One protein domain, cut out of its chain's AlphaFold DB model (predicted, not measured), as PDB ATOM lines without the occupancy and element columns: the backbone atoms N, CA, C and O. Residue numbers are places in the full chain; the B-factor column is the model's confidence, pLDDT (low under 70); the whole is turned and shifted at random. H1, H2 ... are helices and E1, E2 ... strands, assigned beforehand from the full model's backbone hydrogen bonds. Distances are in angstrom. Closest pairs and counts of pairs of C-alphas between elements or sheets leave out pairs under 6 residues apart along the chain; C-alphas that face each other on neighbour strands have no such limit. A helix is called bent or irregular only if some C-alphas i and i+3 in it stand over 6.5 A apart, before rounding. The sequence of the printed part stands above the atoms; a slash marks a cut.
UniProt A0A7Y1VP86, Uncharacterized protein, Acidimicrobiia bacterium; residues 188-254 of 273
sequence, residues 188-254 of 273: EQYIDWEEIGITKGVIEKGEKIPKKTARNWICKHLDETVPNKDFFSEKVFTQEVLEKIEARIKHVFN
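This is residues 188 to 254 of the 273 residues of an uncharacterized protein of Acidimicrobiia bacterium (UniProt A0A7Y1VP86). A small twisted sheet of three strands lies toward one end of a rod and a single helix, H1, toward the other, with the long loop of residues 220 to 238 running from the one to the other. The helix does not cover the sheet; residues 188 to 197, which come before E1, lie between the two parts. The printed part has 67 residues, with three named strands and one named helix in the order E1, E2, E3, H1; the sheet runs E2, E1, E3 and is antiparallel throughout. Its class is mixed, helices and strands, though under half of the residues are in named elements. The whole is compact, with a radius of gyration of the C-alphas of 12.0 A, and spans 41 by 20 by 18 A.

E1, residues 198 to 204, is the inner strand of the sheet. A tight link joins it to E2, residues 207 to 210, an edge strand, and the two form a hairpin with an angle of 135 degrees between their directions. N 202 and O 209 are 3.0 A apart and N 207 and O 204 are 2.9 A apart, both within hydrogen-bond range. The other edge strand is E3, residues 217 to 219, antiparallel to E1, with N 218 and O 199 within hydrogen-bond range at 2.8 A. The pairing is staggered: E1 pairs with E3 over residues 198 to 200 and with E2 over residues 201 to 204. The sheet is only just strongly twisted, its C-alphas lying up to 4.0 A off their best plane. H1, residues 239 to 253, is not on the sheet, with 2 pairs of C-alphas within 10 A, and it is apart from E1 and E2. In H1, 9 of 11 O i to N i+4 pairs are within hydrogen-bond range.

E1 begins at C-alpha 198 (-37.761, 41.731, -40.633) and is 16.4 A from first to last C-alpha. E2 measures 9.8 A and E3 6.6 A. H1 runs 19.9 A from C-alpha 239 (-26.132, 40.579, -33.447) to C-alpha 253 (-21.088, 50.979, -49.607). It is irregular, but only just: C-alphas 248 and 251 are 6.7 A apart.

The two C-alphas farthest apart are those of Lys 205 and Asn 254, at 41.9 A. The printed part has no cut. The link from E2 to E3 is short, with 6 residues, and the link from E3 to H1 is long, with 19. The mean pLDDT of the printed part is 93.5, and no printed residue is under 70.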
ATOM      1  N   GLU A 188     -33.496  50.378 -40.925       90.75
ATOM      2  CA  GLU A 188     -34.780  50.029 -41.539       90.75
ATOM      3  C   GLU A 188     -34.781  50.120 -43.070       90.75
ATOM      4  O   GLU A 188     -35.679  49.596 -43.721       90.75
ATOM      5  N   GLN A 189     -33.789  50.794 -43.654       90.12
ATOM      6  CA  GLN A 189     -33.618  50.890 -45.103       90.12
ATOM      7  C   GLN A 189     -32.976  49.635 -45.708       90.12
ATOM      8  O   GLN A 189     -33.035  49.450 -46.921       90.12
ATOM      9  N   TYR A 190     -32.375  48.780 -44.876       91.69
ATOM     10  CA  TYR A 190     -31.592  47.616 -45.299       91.69
ATOM     11  C   TYR A 190     -32.187  46.287 -44.824       91.69
ATOM     12  O   TYR A 190     -31.526  45.252 -44.920       91.69
ATOM     13  N   ILE A 191     -33.428  46.299 -44.337       93.81
ATOM     14  CA  ILE A 191     -34.163  45.098 -43.935       93.81
ATOM     15  C   ILE A 191     -35.067  44.580 -45.059       93.81
ATOM     16  O   ILE A 191     -35.587  45.341 -45.874       93.81
ATOM     17  N   ASP A 192     -35.293  43.272 -45.061       94.06
ATOM     18  CA  ASP A 192     -36.302  42.581 -45.864       94.06
ATOM     19  C   ASP A 192     -36.761  41.312 -45.127       94.06
ATOM     20  O   ASP A 192     -36.228  40.960 -44.069       94.06
ATOM     21  N   TRP A 193     -37.775  40.634 -45.662       95.56
ATOM     22  CA  TRP A 193     -38.309  39.432 -45.030       95.56
ATOM     23  C   TRP A 193     -37.509  38.175 -45.379       95.56
ATOM     24  O   TRP A 193     -37.393  37.259 -44.566       95.56
ATOM     25  N   GLU A 194     -36.977  38.110 -46.586       93.69
ATOM     26  CA  GLU A 194     -36.368  36.942 -47.195       93.69
ATOM     27  C   GLU A 194     -35.020  36.607 -46.539       93.69
ATOM     28  O   GLU A 194     -34.893  35.554 -45.907       93.69
ATOM     29  N   GLU A 195     -34.063  37.526 -46.608       91.81
ATOM     30  CA  GLU A 195     -32.689  37.399 -46.125       91.81
ATOM     31  C   GLU A 195     -32.559  37.855 -44.669       91.81
ATOM     32  O   GLU A 195     -32.047  37.113 -43.826       91.81
ATOM     33  N   ILE A 196     -33.054  39.056 -44.347       95.69
ATOM     34  CA  ILE A 196     -32.879  39.639 -43.005       95.69
ATOM     35  C   ILE A 196     -33.921  39.101 -42.018       95.69
ATOM     36  O   ILE A 196     -33.612  38.855 -40.852       95.69
ATOM     37  N   GLY A 197     -35.151  38.869 -42.479       95.75
ATOM     38  CA  GLY A 197     -36.233  38.336 -41.654       95.75
ATOM     39  C   GLY A 197     -37.017  39.379 -40.867       95.75
ATOM     40  O   GLY A 197     -37.616  39.018 -39.856       95.75
ATOM     41  N   ILE A 198     -37.031  40.643 -41.298       96.75
ATOM     42  CA  ILE A 198     -37.761  41.731 -40.633       96.75
ATOM     43  C   ILE A 198     -38.639  42.452 -41.652       96.75
ATOM     44  O   ILE A 198     -38.171  42.947 -42.673       96.75
ATOM     45  N   THR A 199     -39.936  42.541 -41.366       96.56
ATOM     46  CA  THR A 199     -40.887  43.288 -42.199       96.56
ATOM     47  C   THR A 199     -42.101  43.719 -41.386       96.56
ATOM     48  O   THR A 199     -42.284  43.301 -40.244       96.56
ATOM     49  N   LYS A 200     -42.965  44.554 -41.960       95.94
ATOM     50  CA  LYS A 200     -44.291  44.806 -41.387       95.94
ATOM     51  C   LYS A 200     -45.191  43.609 -41.645       95.94
ATOM     52  O   LYS A 200     -45.217  43.086 -42.759       95.94
ATOM     53  N   GLY A 201     -45.950  43.190 -40.641       96.00
ATOM     54  CA  GLY A 201     -46.801  42.015 -40.771       96.00
ATOM     55  C   GLY A 201     -47.670  41.744 -39.558       96.00
ATOM     56  O   GLY A 201     -47.747  42.545 -38.625       96.00
ATOM     57  N   VAL A 202     -48.346  40.605 -39.608       95.19
ATOM     58  CA  VAL A 202     -49.208  40.098 -38.539       95.19
ATOM     59  C   VAL A 202     -48.823  38.661 -38.209       95.19
ATOM     60  O   VAL A 202     -48.211  37.975 -39.027       95.19
ATOM     61  N   ILE A 203     -49.175  38.219 -37.005       94.62
ATOM     62  CA  ILE A 203     -49.069  36.816 -36.611       94.62
ATOM     63  C   ILE A 203     -50.489  36.285 -36.473       94.62
ATOM     64  O   ILE A 203     -51.233  36.723 -35.595       94.62
ATOM     65  N   GLU A 204     -50.873  35.365 -37.351       93.00
ATOM     66  CA  GLU A 204     -52.187  34.726 -37.346       93.00
ATOM     67  C   GLU A 204     -51.996  33.232 -37.103       93.00
ATOM     68  O   GLU A 204     -51.293  32.560 -37.847       93.00
ATOM     69  N   LYS A 205     -52.590  32.700 -36.027       88.81
ATOM     70  CA  LYS A 205     -52.485  31.272 -35.653       88.81
ATOM     71  C   LYS A 205     -51.037  30.748 -35.547       88.81
ATOM     72  O   LYS A 205     -50.783  29.580 -35.814       88.81
ATOM     73  N   GLY A 206     -50.097  31.603 -35.138       87.44
ATOM     74  CA  GLY A 206     -48.672  31.265 -35.024       87.44
ATOM     75  C   GLY A 206     -47.882  31.391 -36.331       87.44
ATOM     76  O   GLY A 206     -46.660  31.273 -36.311       87.44
ATOM     77  N   GLU A 207     -48.540  31.691 -37.452       92.94
ATOM     78  CA  GLU A 207     -47.890  31.933 -38.736       92.94
ATOM     79  C   GLU A 207     -47.582  33.427 -38.918       92.94
ATOM     80  O   GLU A 207     -48.433  34.292 -38.694       92.94
ATOM     81  N   LYS A 208     -46.343  33.738 -39.314       95.50
ATOM     82  CA  LYS A 208     -45.860  35.107 -39.549       95.50
ATOM     83  C   LYS A 208     -46.164  35.499 -40.995       95.50
ATOM     84  O   LYS A 208     -45.525  34.993 -41.911       95.50
ATOM     85  N   ILE A 209     -47.106  36.419 -41.188       95.19
ATOM     86  CA  ILE A 209     -47.591  36.830 -42.510       95.19
ATOM     87  C   ILE A 209     -47.103  38.255 -42.822       95.19
ATOM     88  O   ILE A 209     -47.561  39.219 -42.188       95.19
ATOM     89  N   PRO A 210     -46.199  38.430 -43.807       95.81
ATOM     90  CA  PRO A 210     -45.793  39.744 -44.295       95.81
ATOM     91  C   PRO A 210     -46.980  40.547 -44.824       95.81
ATOM     92  O   PRO A 210     -47.729  40.108 -45.695       95.81
ATOM     93  N   LYS A 211     -47.142  41.771 -44.321       95.06
ATOM     94  CA  LYS A 211     -48.208  42.689 -44.720       95.06
ATOM     95  C   LYS A 211     -47.736  44.129 -44.559       95.06
ATOM     96  O   LYS A 211     -47.748  44.683 -43.464       95.06
ATOM     97  N   LYS A 212     -47.389  44.778 -45.676       89.81
ATOM     98  CA  LYS A 212     -46.857  46.159 -45.693       89.81
ATOM     99  C   LYS A 212     -47.785  47.195 -45.040       89.81
ATOM    100  O   LYS A 212     -47.307  48.207 -44.538       89.81
ATOM    101  N   THR A 213     -49.097  46.942 -45.031       91.62
ATOM    102  CA  THR A 213     -50.113  47.813 -44.412       91.62
ATOM    103  C   THR A 213     -50.275  47.603 -42.904       91.62
ATOM    104  O   THR A 213     -51.030  48.340 -42.269       91.62
ATOM    105  N   ALA A 214     -49.592  46.621 -42.307       92.81
ATOM    106  CA  ALA A 214     -49.645  46.384 -40.871       92.81
ATOM    107  C   ALA A 214     -48.989  47.528 -40.077       92.81
ATOM    108  O   ALA A 214     -48.089  48.222 -40.554       92.81
ATOM    109  N   ARG A 215     -49.454  47.721 -38.836       90.50
ATOM    110  CA  ARG A 215     -48.907  48.732 -37.915       90.50
ATOM    111  C   ARG A 215     -47.658  48.256 -37.177       90.50
ATOM    112  O   ARG A 215     -46.832  49.092 -36.820       90.50
ATOM    113  N   ASN A 216     -47.540  46.946 -36.969       95.38
ATOM    114  CA  ASN A 216     -46.455  46.320 -36.226       95.38
ATOM    115  C   ASN A 216     -45.481  45.605 -37.169       95.38
ATOM    116  O   ASN A 216     -45.793  45.306 -38.327       95.38
ATOM    117  N   TRP A 217     -44.306  45.315 -36.629       96.62
ATOM    118  CA  TRP A 217     -43.247  44.557 -37.270       96.62
ATOM    119  C   TRP A 217     -43.304  43.098 -36.839       96.62
ATOM    120  O   TRP A 217     -43.647  42.786 -35.701       96.62
ATOM    121  N   ILE A 218     -42.945  42.206 -37.747       97.12
ATOM    122  CA  ILE A 218     -42.701  40.795 -37.478       97.12
ATOM    123  C   ILE A 218     -41.229  40.513 -37.739       97.12
ATOM    124  O   ILE A 218     -40.639  41.044 -38.682       97.12
ATOM    125  N   CYS A 219     -40.646  39.674 -36.890       96.75
ATOM    126  CA  CYS A 219     -39.264  39.247 -37.019       96.75
ATOM    127  C   CYS A 219     -39.215  37.718 -37.029       96.75
ATOM    128  O   CYS A 219     -39.899  37.072 -36.233       96.75
ATOM    129  N   LYS A 220     -38.404  37.113 -37.903       95.75
ATOM    130  CA  LYS A 220     -38.256  35.647 -37.950       95.75
ATOM    131  C   LYS A 220     -37.810  35.078 -36.602       95.75
ATOM    132  O   LYS A 220     -38.323  34.038 -36.203       95.75
ATOM    133  N   HIS A 221     -36.955  35.801 -35.881       94.94
ATOM    134  CA  HIS A 221     -36.414  35.417 -34.574       94.94
ATOM    135  C   HIS A 221     -37.301  35.772 -33.366       94.94
ATOM    136  O   HIS A 221     -36.905  35.483 -32.243       94.94
ATOM    137  N   LEU A 222     -38.472  36.399 -33.559       95.19
ATOM    138  CA  LEU A 222     -39.401  36.751 -32.470       95.19
ATOM    139  C   LEU A 222     -40.773  36.118 -32.687       95.19
ATOM    140  O   LEU A 222     -41.307  36.186 -33.790       95.19
ATOM    141  N   ASP A 223     -41.382  35.577 -31.635       93.19
ATOM    142  CA  ASP A 223     -42.710  34.939 -31.704       93.19
ATOM    143  C   ASP A 223     -43.879  35.910 -31.481       93.19
ATOM    144  O   ASP A 223     -45.045  35.520 -31.484       93.19
ATOM    145  N   GLU A 224     -43.576  37.197 -31.336       94.75
ATOM    146  CA  GLU A 224     -44.549  38.268 -31.155       94.75
ATOM    147  C   GLU A 224     -44.340  39.400 -32.166       94.75
ATOM    148  O   GLU A 224     -43.265  39.570 -32.749       94.75
ATOM    149  N   THR A 225     -45.382  40.208 -32.366       95.81
ATOM    150  CA  THR A 225     -45.267  41.425 -33.177       95.81
ATOM    151  C   THR A 225     -44.633  42.551 -32.364       95.81
ATOM    152  O   THR A 225     -44.980  42.736 -31.199       95.81
ATOM    153  N   VAL A 226     -43.792  43.368 -32.992       96.19
ATOM    154  CA  VAL A 226     -43.117  44.503 -32.356       96.19
ATOM    155  C   VAL A 226     -43.794  45.821 -32.761       96.19
ATOM    156  O   VAL A 226     -43.884  46.121 -33.956       96.19
ATOM    157  N   PRO A 227     -44.286  46.633 -31.810       94.38
ATOM    158  CA  PRO A 227     -44.796  47.973 -32.101       94.38
ATOM    159  C   PRO A 227     -43.703  48.907 -32.646       94.38
ATOM    160  O   PRO A 227     -42.534  48.758 -32.308       94.38
ATOM    161  N   ASN A 228     -44.074  49.941 -33.413       88.94
ATOM    162  CA  ASN A 228     -43.108  50.915 -33.962       88.94
ATOM    163  C   ASN A 228     -42.189  51.553 -32.905       88.94
ATOM    164  O   ASN A 228     -41.020  51.785 -33.192       88.94
ATOM    165  N   LYS A 229     -42.704  51.824 -31.700       87.75
ATOM    166  CA  LYS A 229     -41.920  52.421 -30.605       87.75
ATOM    167  C   LYS A 229     -40.746  51.543 -30.149       87.75
ATOM    168  O   LYS A 229     -39.720  52.067 -29.746       87.75
ATOM    169  N   ASP A 230     -40.882  50.222 -30.274       91.88
ATOM    170  CA  ASP A 230     -39.897  49.246 -29.800       91.88
ATOM    171  C   ASP A 230     -39.048  48.700 -30.961       91.88
ATOM    172  O   ASP A 230     -38.214  47.814 -30.774       91.88
ATOM    173  N   PHE A 231     -39.265  49.206 -32.179       93.94
ATOM    174  CA  PHE A 231     -38.636  48.688 -33.387       93.94
ATOM    175  C   PHE A 231     -37.125  48.947 -33.423       93.94
ATOM    176  O   PHE A 231     -36.350  48.049 -33.736       93.94
ATOM    177  N   PHE A 232     -36.684  50.151 -33.052       93.31
ATOM    178  CA  PHE A 232     -35.265  50.516 -33.001       93.31
ATOM    179  C   PHE A 232     -34.615  50.047 -31.693       93.31
ATOM    180  O   PHE A 232     -34.142  50.854 -30.896       93.31
ATOM    181  N   SER A 233     -34.626  48.739 -31.447       95.31
ATOM    182  CA  SER A 233     -34.120  48.142 -30.210       95.31
ATOM    183  C   SER A 233     -33.244  46.923 -30.472       95.31
ATOM    184  O   SER A 233     -33.311  46.296 -31.530       95.31
ATOM    185  N   GLU A 234     -32.457  46.540 -29.465       95.69
ATOM    186  CA  GLU A 234     -31.589  45.354 -29.527       95.69
ATOM    187  C   GLU A 234     -32.388  44.051 -29.675       95.69
ATOM    188  O   GLU A 234     -31.885  43.062 -30.198       95.69
ATOM    189  N   LYS A 235     -33.658  44.066 -29.251       95.62
ATOM    190  CA  LYS A 235     -34.596  42.953 -29.419       95.62
ATOM    191  C   LYS A 235     -34.865  42.660 -30.899       95.62
ATOM    192  O   LYS A 235     -34.982  41.501 -31.292       95.62
ATOM    193  N   VAL A 236     -34.980  43.705 -31.717       96.56
ATOM    194  CA  VAL A 236     -35.210  43.583 -33.164       96.56
ATOM    195  C   VAL A 236     -33.887  43.417 -33.901       96.56
ATOM    196  O   VAL A 236     -33.741  42.492 -34.695       96.56
ATOM    197  N   PHE A 237     -32.912  44.273 -33.608       96.94
ATOM    198  CA  PHE A 237     -31.604  44.289 -34.254       96.94
ATOM    199  C   PHE A 237     -30.573  43.538 -33.408       96.94
ATOM    200  O   PHE A 237     -29.660  44.128 -32.825       96.94
ATOM    201  N   THR A 238     -30.756  42.219 -33.338       96.81
ATOM    202  CA  THR A 238     -29.818  41.303 -32.685       96.81
ATOM    203  C   THR A 238     -28.488  41.257 -33.437       96.81
ATOM    204  O   THR A 238     -28.408  41.648 -34.601       96.81
ATOM    205  N   GLN A 239     -27.440  40.731 -32.803       96.56
ATOM    206  CA  GLN A 239     -26.132  40.579 -33.447       96.56
ATOM    207  C   GLN A 239     -26.216  39.796 -34.773       96.56
ATOM    208  O   GLN A 239     -25.643  40.226 -35.767       96.56
ATOM    209  N   GLU A 240     -27.001  38.716 -34.821       95.69
ATOM    210  CA  GLU A 240     -27.216  37.926 -36.044       95.69
ATOM    211  C   GLU A 240     -27.881  38.757 -37.157       95.69
ATOM    212  O   GLU A 240     -27.481  38.697 -38.318       95.69
ATOM    213  N   VAL A 241     -28.886  39.570 -36.812       96.38
ATOM    214  CA  VAL A 241     -29.534  40.483 -37.767       96.38
ATOM    215  C   VAL A 241     -28.538  41.524 -38.273       96.38
ATOM    216  O   VAL A 241     -28.493  41.792 -39.473       96.38
ATOM    217  N   LEU A 242     -27.723  42.098 -37.384       96.62
ATOM    218  CA  LEU A 242     -26.707  43.084 -37.752       96.62
ATOM    219  C   LEU A 242     -25.653  42.492 -38.694       96.62
ATOM    220  O   LEU A 242     -25.257  43.161 -39.641       96.62
ATOM    221  N   GLU A 243     -25.241  41.241 -38.491       96.31
ATOM    222  CA  GLU A 243     -24.304  40.539 -39.378       96.31
ATOM    223  C   GLU A 243     -24.895  40.285 -40.770       96.31
ATOM    224  O   GLU A 243     -24.208  40.471 -41.778       96.31
ATOM    225  N   LYS A 244     -26.185  39.929 -40.847       95.38
ATOM    226  CA  LYS A 244     -26.899  39.804 -42.128       95.38
ATOM    227  C   LYS A 244     -26.997  41.150 -42.845       95.38
ATOM    228  O   LYS A 244     -26.732  41.226 -44.044       95.38
ATOM    229  N   ILE A 245     -27.325  42.218 -42.112       94.62
ATOM    230  CA  ILE A 245     -27.357  43.577 -42.665       94.62
ATOM    231  C   ILE A 245     -25.961  43.980 -43.149       94.62
ATOM    232  O   ILE A 245     -25.847  44.450 -44.272       94.62
ATOM    233  N   GLU A 246     -24.902  43.754 -42.367       93.31
ATOM    234  CA  GLU A 246     -23.512  44.040 -42.752       93.31
ATOM    235  C   GLU A 246     -23.143  43.345 -44.070       93.31
ATOM    236  O   GLU A 246     -22.647  43.983 -44.998       93.31
ATOM    237  N   ALA A 247     -23.440  42.047 -44.197       91.94
ATOM    238  CA  ALA A 247     -23.201  41.299 -45.430       91.94
ATOM    239  C   ALA A 247     -23.950  41.906 -46.625       91.94
ATOM    240  O   ALA A 247     -23.368  42.064 -47.701       91.94
ATOM    241  N   ARG A 248     -25.206  42.309 -46.419       89.25
ATOM    242  CA  ARG A 248     -26.015  42.964 -47.443       89.25
ATOM    243  C   ARG A 248     -25.466  44.335 -47.815       89.25
ATOM    244  O   ARG A 248     -25.341  44.641 -48.987       89.25
ATOM    245  N   ILE A 249     -25.103  45.190 -46.870       90.12
ATOM    246  CA  ILE A 249     -24.714  46.568 -47.202       90.12
ATOM    247  C   ILE A 249     -23.308  46.668 -47.814       90.12
ATOM    248  O   ILE A 249     -22.983  47.697 -48.410       90.12
ATOM    249  N   LYS A 250     -22.483  45.611 -47.744       88.44
ATOM    250  CA  LYS A 250     -21.143  45.589 -48.359       88.44
ATOM    251  C   LYS A 250     -21.156  46.013 -49.824       88.44
ATOM    252  O   LYS A 250     -20.338  46.850 -50.197       88.44
ATOM    253  N   HIS A 251     -22.080  45.503 -50.641       84.44
ATOM    254  CA  HIS A 251     -22.128  45.858 -52.067       84.44
ATOM    255  C   HIS A 251     -22.608  47.298 -52.319       84.44
ATOM    256  O   HIS A 251     -22.240  47.928 -53.316       84.44
ATOM    257  N   VAL A 252     -23.401  47.830 -51.385       86.19
ATOM    258  CA  VAL A 252     -23.945  49.192 -51.428       86.19
ATOM    259  C   VAL A 252     -22.854  50.213 -51.126       86.19
ATOM    260  O   VAL A 252     -22.729  51.206 -51.839       86.19
ATOM    261  N   PHE A 253     -22.041  49.979 -50.092       87.56
ATOM    262  CA  PHE A 253     -21.088  50.979 -49.607       87.56
ATOM    263  C   PHE A 253     -19.644  50.751 -50.038       87.56
ATOM    264  O   PHE A 253     -18.924  51.736 -50.153       87.56
ATOM    265  N   ASN A 254     -19.180  49.530 -50.302       86.00
ATOM    266  CA  ASN A 254     -17.772  49.320 -50.646       86.00
ATOM    267  C   ASN A 254     -17.504  49.515 -52.142       86.00
ATOM    268  O   ASN A 254     -18.350  49.262 -53.000       86.00
TER     269      ASN A 254